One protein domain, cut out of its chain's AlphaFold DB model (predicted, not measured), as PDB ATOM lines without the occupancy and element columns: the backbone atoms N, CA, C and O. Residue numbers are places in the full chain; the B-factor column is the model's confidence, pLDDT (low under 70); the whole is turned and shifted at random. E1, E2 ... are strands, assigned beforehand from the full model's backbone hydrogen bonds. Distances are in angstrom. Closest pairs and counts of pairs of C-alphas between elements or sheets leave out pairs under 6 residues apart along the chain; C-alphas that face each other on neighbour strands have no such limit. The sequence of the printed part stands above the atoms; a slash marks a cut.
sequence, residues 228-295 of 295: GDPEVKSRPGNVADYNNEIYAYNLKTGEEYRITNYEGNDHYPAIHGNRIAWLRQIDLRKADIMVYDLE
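This is residues 228 to 295 of the 295 residues of an uncharacterized protein of Chloroflexi bacterium RBG_13_46_14 (UniProt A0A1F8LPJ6). A strongly twisted sheet, E3-E4-E5, has the hairpin E1-E2 splayed off beside E3; residues 250 to 255 stick out, and unnamed residues 228 to 244 loop at the opposite end. The 68 printed residues hold five named strands, E1 to E5 in chain order, and no named helix: all strand. The whole is only just compact, close to loose, radius of gyration of the C-alphas 13.0 A, spanning 36 by 24 by 18 A.

Find C-alpha 245 at (318.715, 443.223, 347.677), where E1, 245 to 250, begins; E2 is 255 to 258. E3, 265 to 272, 21.4 A, bends by 53 degrees at 268. E4, 275 to 283, measures 25.1 A; E5, 286 to 293, 23.3 A, ends at (330.379, 432.541, 344.031).

E3, E4 and E5 form a meander, each strand the antiparallel neighbour of the one before: see N 267 and O 279, 2.9 A, and N 280 and O 288, 2.8 A. In antiparallel hairpin E1-E2, N 248 and O 257 are 2.8 A apart. The closest C-alphas of E1 and E3, Glu 245 and Asp 266, are 5.1 A apart.

The printed part has no cut; no link is long. Residues 230 to 241 have pLDDT under 70.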
ATOM      1  N   GLY A 228     313.095 447.274 351.661       77.38
ATOM      2  CA  GLY A 228     313.338 448.701 351.445       77.38
ATOM      3  C   GLY A 228     312.332 449.593 352.183       77.38
ATOM      4  O   GLY A 228     311.287 449.134 352.653       77.38
ATOM      5  N   ASP A 229     312.649 450.885 352.303       74.44
ATOM      6  CA  ASP A 229     311.752 451.862 352.929       74.44
ATOM      7  C   ASP A 229     310.537 452.142 352.014       74.44
ATOM      8  O   ASP A 229     310.703 452.711 350.928       74.44
ATOM      9  N   PRO A 230     309.301 451.801 352.435       69.12
ATOM     10  CA  PRO A 230     308.100 451.980 351.615       69.12
ATOM     11  C   PRO A 230     307.750 453.453 351.333       69.12
ATOM     12  O   PRO A 230     306.939 453.738 350.446       69.12
ATOM     13  N   GLU A 231     308.327 454.405 352.074       68.56
ATOM     14  CA  GLU A 231     308.110 455.840 351.868       68.56
ATOM     15  C   GLU A 231     309.027 456.432 350.780       68.56
ATOM     16  O   GLU A 231     308.759 457.525 350.263       68.56
ATOM     17  N   VAL A 232     310.073 455.710 350.360       65.69
ATOM     18  CA  VAL A 232     310.995 456.139 349.299       65.69
ATOM     19  C   VAL A 232     310.381 455.844 347.924       65.69
ATOM     20  O   VAL A 232     310.610 454.813 347.302       65.69
ATOM     21  N   LYS A 233     309.579 456.789 347.410       58.72
ATOM     22  CA  LYS A 233     308.811 456.649 346.148       58.72
ATOM     23  C   LYS A 233     309.524 457.140 344.875       58.72
ATOM     24  O   LYS A 233     308.869 457.632 343.956       58.72
ATOM     25  N   SER A 234     310.853 457.093 344.803       51.12
ATOM     26  CA  SER A 234     311.615 457.835 343.783       51.12
ATOM     27  C   SER A 234     312.418 456.950 342.821       51.12
ATOM     28  O   SER A 234     313.198 456.112 343.248       51.12
ATOM     29  N   ARG A 235     312.250 457.235 341.516       59.84
ATOM     30  CA  ARG A 235     312.673 456.470 340.322       59.84
ATOM     31  C   ARG A 235     313.956 456.910 339.570       59.84
ATOM     32  O   ARG A 235     314.071 456.595 338.388       59.84
ATOM     33  N   PRO A 236     314.941 457.641 340.116       51.09
ATOM     34  CA  PRO A 236     316.294 457.484 339.613       51.09
ATOM     35  C   PRO A 236     316.831 456.195 340.226       51.09
ATOM     36  O   PRO A 236     316.861 456.091 341.451       51.09
ATOM     37  N   GLY A 237     317.312 455.255 339.409       52.78
ATOM     38  CA  GLY A 237     318.045 454.058 339.855       52.78
ATOM     39  C   GLY A 237     319.360 454.373 340.581       52.78
ATOM     40  O   GLY A 237     320.279 453.574 340.540       52.78
ATOM     41  N   ASN A 238     319.464 455.563 341.189       58.84
ATOM     42  CA  ASN A 238     320.629 456.107 341.847       58.84
ATOM     43  C   ASN A 238     320.417 456.504 343.331       58.84
ATOM     44  O   ASN A 238     321.202 457.280 343.878       58.84
ATOM     45  N   VAL A 239     319.344 456.049 343.989       66.75
ATOM     46  CA  VAL A 239     319.062 456.384 345.400       66.75
ATOM     47  C   VAL A 239     319.417 455.204 346.302       66.75
ATOM     48  O   VAL A 239     318.769 454.165 346.251       66.75
ATOM     49  N   ALA A 240     320.435 455.378 347.146       65.62
ATOM     50  CA  ALA A 240     320.903 454.341 348.069       65.62
ATOM     51  C   ALA A 240     319.831 453.903 349.084       65.62
ATOM     52  O   ALA A 240     319.779 452.734 349.452       65.62
ATOM     53  N   ASP A 241     318.935 454.817 349.466       69.69
ATOM     54  CA  ASP A 241     317.882 454.584 350.464       69.69
ATOM     55  C   ASP A 241     316.815 453.566 350.013       69.69
ATOM     56  O   ASP A 241     316.018 453.112 350.830       69.69
ATOM     57  N   TYR A 242     316.785 453.196 348.727       75.31
ATOM     58  CA  TYR A 242     315.848 452.192 348.217       75.31
ATOM     59  C   TYR A 242     316.224 450.762 348.642       75.31
ATOM     60  O   TYR A 242     315.349 449.911 348.753       75.31
ATOM     61  N   ASN A 243     317.510 450.531 348.947       81.19
ATOM     62  CA  ASN A 243     318.036 449.303 349.550       81.19
ATOM     63  C   ASN A 243     317.493 448.007 348.913       81.19
ATOM     64  O   ASN A 243     317.030 447.112 349.625       81.19
ATOM     65  N   ASN A 244     317.526 447.919 347.576       88.69
ATOM     66  CA  ASN A 244     317.286 446.646 346.902       88.69
ATOM     67  C   ASN A 244     318.313 445.615 347.350       88.69
ATOM     68  O   ASN A 244     319.467 445.936 347.637       88.69
ATOM     69  N   GLU A 245     317.890 444.365 347.333       93.31
ATOM     70  CA  GLU A 245     318.715 443.223 347.677       93.31
ATOM     71  C   GLU A 245     318.691 442.201 346.555       93.31
ATOM     72  O   GLU A 245     317.695 442.067 345.844       93.31
ATOM     73  N   ILE A 246     319.772 441.435 346.417       96.19
ATOM     74  CA  ILE A 246     319.814 440.355 345.436       96.19
ATOM     75  C   ILE A 246     319.187 439.108 346.045       96.19
ATOM     76  O   ILE A 246     319.587 438.647 347.118       96.19
ATOM     77  N   TYR A 247     318.220 438.545 345.334       97.19
ATOM     78  CA  TYR A 247     317.601 437.263 345.629       97.19
ATOM     79  C   TYR A 247     317.926 436.266 344.534       97.19
ATOM     80  O   TYR A 247     318.314 436.624 343.421       97.19
ATOM     81  N   ALA A 248     317.774 435.002 344.887       97.25
ATOM     82  CA  ALA A 248     318.019 433.883 344.019       97.25
ATOM     83  C   ALA A 248     316.963 432.796 344.229       97.25
ATOM     84  O   ALA A 248     316.439 432.613 345.330       97.25
ATOM     85  N   TYR A 249     316.677 432.052 343.169       98.00
ATOM     86  CA  TYR A 249     315.817 430.883 343.190       98.00
ATOM     87  C   TYR A 249     316.472 429.754 342.409       98.00
ATOM     88  O   TYR A 249     316.816 429.912 341.235       98.00
ATOM     89  N   ASN A 250     316.591 428.591 343.037       97.00
ATOM     90  CA  ASN A 250     317.066 427.390 342.371       97.00
ATOM     91  C   ASN A 250     315.874 426.595 341.817       97.00
ATOM     92  O   ASN A 250     315.119 425.965 342.557       97.00
ATOM     93  N   LEU A 251     315.710 426.595 340.495       96.94
ATOM     94  CA  LEU A 251     314.625 425.934 339.766       96.94
ATOM     95  C   LEU A 251     314.576 424.420 339.991       96.94
ATOM     96  O   LEU A 251     313.486 423.848 339.904       96.94
ATOM     97  N   LYS A 252     315.715 423.801 340.325       94.56
ATOM     98  CA  LYS A 252     315.854 422.365 340.580       94.56
ATOM     99  C   LYS A 252     315.479 421.979 342.011       94.56
ATOM    100  O   LYS A 252     314.831 420.951 342.194       94.56
ATOM    101  N   THR A 253     315.891 422.753 343.017       95.94
ATOM    102  CA  THR A 253     315.554 422.462 344.429       95.94
ATOM    103  C   THR A 253     314.226 423.078 344.858       95.94
ATOM    104  O   THR A 253     313.582 422.570 345.774       95.94
ATOM    105  N   GLY A 254     313.777 424.120 344.159       96.12
ATOM    106  CA  GLY A 254     312.574 424.875 344.488       96.12
ATOM    107  C   GLY A 254     312.776 425.883 345.622       96.12
ATOM    108  O   GLY A 254     311.802 426.272 346.265       96.12
ATOM    109  N   GLU A 255     314.024 426.262 345.901       96.12
ATOM    110  CA  GLU A 255     314.383 427.088 347.052       96.12
ATOM    111  C   GLU A 255     314.670 428.532 346.640       96.12
ATOM    112  O   GLU A 255     315.493 428.782 345.759       96.12
ATOM    113  N   GLU A 256     314.016 429.466 347.329       96.75
ATOM    114  CA  GLU A 256     314.299 430.902 347.294       96.75
ATOM    115  C   GLU A 256     315.274 431.267 348.420       96.75
ATOM    116  O   GLU A 256     315.095 430.849 349.568       96.75
ATOM    117  N   TYR A 257     316.278 432.085 348.120       92.88
ATOM    118  CA  TYR A 257     317.225 432.594 349.105       92.88
ATOM    119  C   TYR A 257     317.649 434.033 348.814       92.88
ATOM    120  O   TYR A 257     317.776 434.470 347.673       92.88
ATOM    121  N   ARG A 258     317.881 434.777 349.895       95.44
ATOM    122  CA  ARG A 258     318.389 436.149 349.881       95.44
ATOM    123  C   ARG A 258     319.916 436.117 349.880       95.44
ATOM    124  O   ARG A 258     320.506 435.567 350.807       95.44
ATOM    125  N   ILE A 259     320.540 436.714 348.870       96.06
ATOM    126  CA  ILE A 259     322.001 436.804 348.730       96.06
ATOM    127  C   ILE A 259     322.557 437.960 349.562       96.06
ATOM    128  O   ILE A 259     323.580 437.802 350.230       96.06
ATOM    129  N   THR A 260     321.893 439.121 349.549       95.06
ATOM    130  CA  THR A 260     322.379 440.325 350.239       95.06
ATOM    131  C   THR A 260     321.411 440.802 351.316       95.06
ATOM    132  O   THR A 260     320.196 440.732 351.161       95.06
ATOM    133  N   ASN A 261     321.945 441.216 352.471       91.38
ATOM    134  CA  ASN A 261     321.144 441.555 353.655       91.38
ATOM    135  C   ASN A 261     321.720 442.689 354.521       91.38
ATOM    136  O   ASN A 261     321.535 442.713 355.739       91.38
ATOM    137  N   TYR A 262     322.446 443.607 353.898       85.38
ATOM    138  CA  TYR A 262     323.107 444.745 354.537       85.38
ATOM    139  C   TYR A 262     322.732 446.039 353.808       85.38
ATOM    140  O   TYR A 262     322.080 445.995 352.772       85.38
ATOM    141  N   GLU A 263     323.160 447.180 354.345       81.94
ATOM    142  CA  GLU A 263     322.888 448.491 353.754       81.94
ATOM    143  C   GLU A 263     323.533 448.656 352.367       81.94
ATOM    144  O   GLU A 263     324.717 448.357 352.170       81.94
ATOM    145  N   GLY A 264     322.753 449.197 351.434       83.25
ATOM    146  CA  GLY A 264     323.160 449.522 350.072       83.25
ATOM    147  C   GLY A 264     322.091 449.105 349.069       83.25
ATOM    148  O   GLY A 264     321.400 448.113 349.256       83.25
ATOM    149  N   ASN A 265     321.955 449.862 347.985       87.88
ATOM    150  CA  ASN A 265     321.037 449.511 346.908       87.88
ATOM    151  C   ASN A 265     321.739 448.546 345.943       87.88
ATOM    152  O   ASN A 265     322.543 448.981 345.118       87.88
ATOM    153  N   ASP A 266     321.482 447.247 346.091       92.12
ATOM    154  CA  ASP A 266     322.021 446.197 345.229       92.12
ATOM    155  C   ASP A 266     321.080 445.926 344.051       92.12
ATOM    156  O   ASP A 266     319.937 445.509 344.235       92.12
ATOM    157  N   HIS A 267     321.552 446.143 342.827       89.00
ATOM    158  CA  HIS A 267     320.717 446.018 341.636       89.00
ATOM    159  C   HIS A 267     321.468 445.563 340.379       89.00
ATOM    160  O   HIS A 267     322.697 445.468 340.370       89.00
ATOM    161  N   TYR A 268     320.706 445.297 339.313       91.38
ATOM    162  CA  TYR A 268     321.200 444.829 338.014       91.38
ATOM    163  C   TYR A 268     322.063 443.561 338.135       91.38
ATOM    164  O   TYR A 268     323.244 443.581 337.770       91.38
ATOM    165  N   PRO A 269     321.527 442.464 338.709       95.50
ATOM    166  CA  PRO A 269     322.275 441.231 338.814       95.50
ATOM    167  C   PRO A 269     322.511 440.635 337.427       95.50
ATOM    168  O   PRO A 269     321.621 440.586 336.582       95.50
ATOM    169  N   ALA A 270     323.711 440.116 337.234       95.94
ATOM    170  CA  ALA A 270     324.083 439.240 336.141       95.94
ATOM    171  C   ALA A 270     324.549 437.907 336.726       95.94
ATOM    172  O   ALA A 270     325.120 437.857 337.819       95.94
ATOM    173  N   ILE A 271     324.324 436.822 335.992       96.50
ATOM    174  CA  ILE A 271     324.714 435.483 336.416       96.50
ATOM    175  C   ILE A 271     325.322 434.706 335.256       96.50
ATOM    176  O   ILE A 271     324.853 434.789 334.125       96.50
ATOM    177  N   HIS A 272     326.365 433.938 335.556       94.06
ATOM    178  CA  HIS A 272     326.901 432.922 334.663       94.06
ATOM    179  C   HIS A 272     327.415 431.738 335.487       94.06
ATOM    180  O   HIS A 272     328.287 431.898 336.350       94.06
ATOM    181  N   GLY A 273     326.854 430.553 335.245       90.44
ATOM    182  CA  GLY A 273     327.097 429.370 336.063       90.44
ATOM    183  C   GLY A 273     326.710 429.626 337.521       90.44
ATOM    184  O   GLY A 273     325.592 430.030 337.825       90.44
ATOM    185  N   ASN A 274     327.656 429.427 338.438       90.38
ATOM    186  CA  ASN A 274     327.463 429.646 339.874       90.38
ATOM    187  C   ASN A 274     327.904 431.040 340.359       90.38
ATOM    188  O   ASN A 274     327.914 431.286 341.564       90.38
ATOM    189  N   ARG A 275     328.286 431.952 339.459       96.38
ATOM    190  CA  ARG A 275     328.772 433.285 339.823       96.38
ATOM    191  C   ARG A 275     327.730 434.350 339.536       96.38
ATOM    192  O   ARG A 275     327.282 434.494 338.400       96.38
ATOM    193  N   ILE A 276     327.422 435.142 340.554       97.50
ATOM    194  CA  ILE A 276     326.520 436.289 340.478       97.50
ATOM    195  C   ILE A 276     327.356 437.561 340.613       97.50
ATOM    196  O   ILE A 276     328.194 437.657 341.509       97.50
ATOM    197  N   ALA A 277     327.128 438.540 339.746       97.50
ATOM    198  CA  ALA A 277     327.683 439.883 339.863       97.50
ATOM    199  C   ALA A 277     326.554 440.912 339.890       97.50
ATOM    200  O   ALA A 277     325.522 440.698 339.266       97.50
ATOM    201  N   TRP A 278     326.723 442.017 340.606       95.56
ATOM    202  CA  TRP A 278     325.724 443.088 340.653       95.56
ATOM    203  C   TRP A 278     326.379 444.426 340.974       95.56
ATOM    204  O   TRP A 278     327.533 444.483 341.417       95.56
ATOM    205  N   LEU A 279     325.638 445.509 340.760       92.75
ATOM    206  CA  LEU A 279     326.059 446.838 341.172       92.75
ATOM    207  C   LEU A 279     325.504 447.129 342.568       92.75
ATOM    208  O   LEU A 279     324.304 447.020 342.803       92.75
ATOM    209  N   ARG A 280     326.389 447.512 343.490       91.75
ATOM    210  CA  ARG A 280     326.023 448.079 344.786       91.75
ATOM    211  C   ARG A 280     326.152 449.578 344.726       91.75
ATOM    212  O   ARG A 280     327.255 450.093 344.557       91.75
ATOM    213  N   GLN A 281     325.074 450.279 345.012       86.94
ATOM    214  CA  GLN A 281     325.115 451.715 345.181       86.94
ATOM    215  C   GLN A 281     325.044 452.125 346.649       86.94
ATOM    216  O   GLN A 281     324.102 451.798 347.370       86.94
ATOM    217  N   ILE A 282     326.049 452.896 347.067       81.00
ATOM    218  CA  ILE A 282     326.183 453.419 348.434       81.00
ATOM    219  C   ILE A 282     325.687 454.868 348.503       81.00
ATOM    220  O   ILE A 282     325.110 455.287 349.501       81.00
ATOM    221  N   ASP A 283     325.911 455.649 347.442       78.31
ATOM    222  CA  ASP A 283     325.353 456.991 347.265       78.31
ATOM    223  C   ASP A 283     325.220 457.338 345.766       78.31
ATOM    224  O   ASP A 283     325.696 456.601 344.904       78.31
ATOM    225  N   LEU A 284     324.609 458.488 345.444       72.94
ATOM    226  CA  LEU A 284     324.371 458.965 344.065       72.94
ATOM    227  C   LEU A 284     325.615 458.971 343.152       72.94
ATOM    228  O   LEU A 284     325.475 459.061 341.934       72.94
ATOM    229  N   ARG A 285     326.831 458.979 343.711       80.25
ATOM    230  CA  ARG A 285     328.101 459.072 342.974       80.25
ATOM    231  C   ARG A 285     329.044 457.906 343.254       80.25
ATOM    232  O   ARG A 285     330.171 457.936 342.757       80.25
ATOM    233  N   LYS A 286     328.630 456.917 344.048       83.31
ATOM    234  CA  LYS A 286     329.463 455.774 344.427       83.31
ATOM    235  C   LYS A 286     328.727 454.466 344.202       83.31
ATOM    236  O   LYS A 286     327.724 454.182 344.858       83.31
ATOM    237  N   ALA A 287     329.300 453.687 343.298       86.44
ATOM    238  CA  ALA A 287     328.881 452.349 342.952       86.44
ATOM    239  C   ALA A 287     330.093 451.415 342.996       86.44
ATOM    240  O   ALA A 287     331.150 451.768 342.468       86.44
ATOM    241  N   ASP A 288     329.913 450.240 343.586       91.88
ATOM    242  CA  ASP A 288     330.868 449.139 343.565       91.88
ATOM    243  C   ASP A 288     330.293 447.983 342.740       91.88
ATOM    244  O   ASP A 288     329.079 447.775 342.699       91.88
ATOM    245  N   ILE A 289     331.163 447.216 342.081       94.56
ATOM    246  CA  ILE A 289     330.784 445.945 341.456       94.56
ATOM    247  C   ILE A 289     331.077 444.843 342.463       94.56
ATOM    248  O   ILE A 289     332.214 444.677 342.911       94.56
ATOM    249  N   MET A 290     330.044 444.086 342.798       96.19
ATOM    250  CA  MET A 290     330.117 442.972 343.724       96.19
ATOM    251  C   MET A 290     330.089 441.663 342.944       96.19
ATOM    252  O   MET A 290     329.475 441.583 341.882       96.19
ATOM    253  N   VAL A 291     330.752 440.638 343.475       96.75
ATOM    254  CA  VAL A 291     330.746 439.281 342.922       96.75
ATOM    255  C   VAL A 291     330.552 438.292 344.064       96.75
ATOM    256  O   VAL A 291     331.138 438.455 345.136       96.75
ATOM    257  N   TYR A 292     329.743 437.269 343.824       95.75
ATOM    258  CA  TYR A 292     329.469 436.176 344.744       95.75
ATOM    259  C   TYR A 292     329.520 434.847 343.998       95.75
ATOM    260  O   TYR A 292     328.844 434.674 342.985       95.75
ATOM    261  N   ASP A 293     330.330 433.921 344.501       93.25
ATOM    262  CA  ASP A 293     330.379 432.541 344.031       93.25
ATOM    263  C   ASP A 293     329.465 431.692 344.921       93.25
ATOM    264  O   ASP A 293     329.637 431.658 346.142       93.25
ATOM    265  N   LEU A 294     328.497 431.009 344.317       84.19
ATOM    266  CA  LEU A 294     327.725 429.971 344.986       84.19
ATOM    267  C   LEU A 294     328.566 428.697 345.075       84.19
ATOM    268  O   LEU A 294     329.158 428.274 344.079       84.19
ATOM    269  N   GLU A 295     328.640 428.121 346.275       76.94
ATOM    270  CA  GLU A 295     329.346 426.856 346.533       76.94
ATOM    271  C   GLU A 295     328.725 425.656 345.802       76.94
ATOM    272  O   GLU A 295     327.480 425.610 345.652       76.94
TER     273      GLU A 295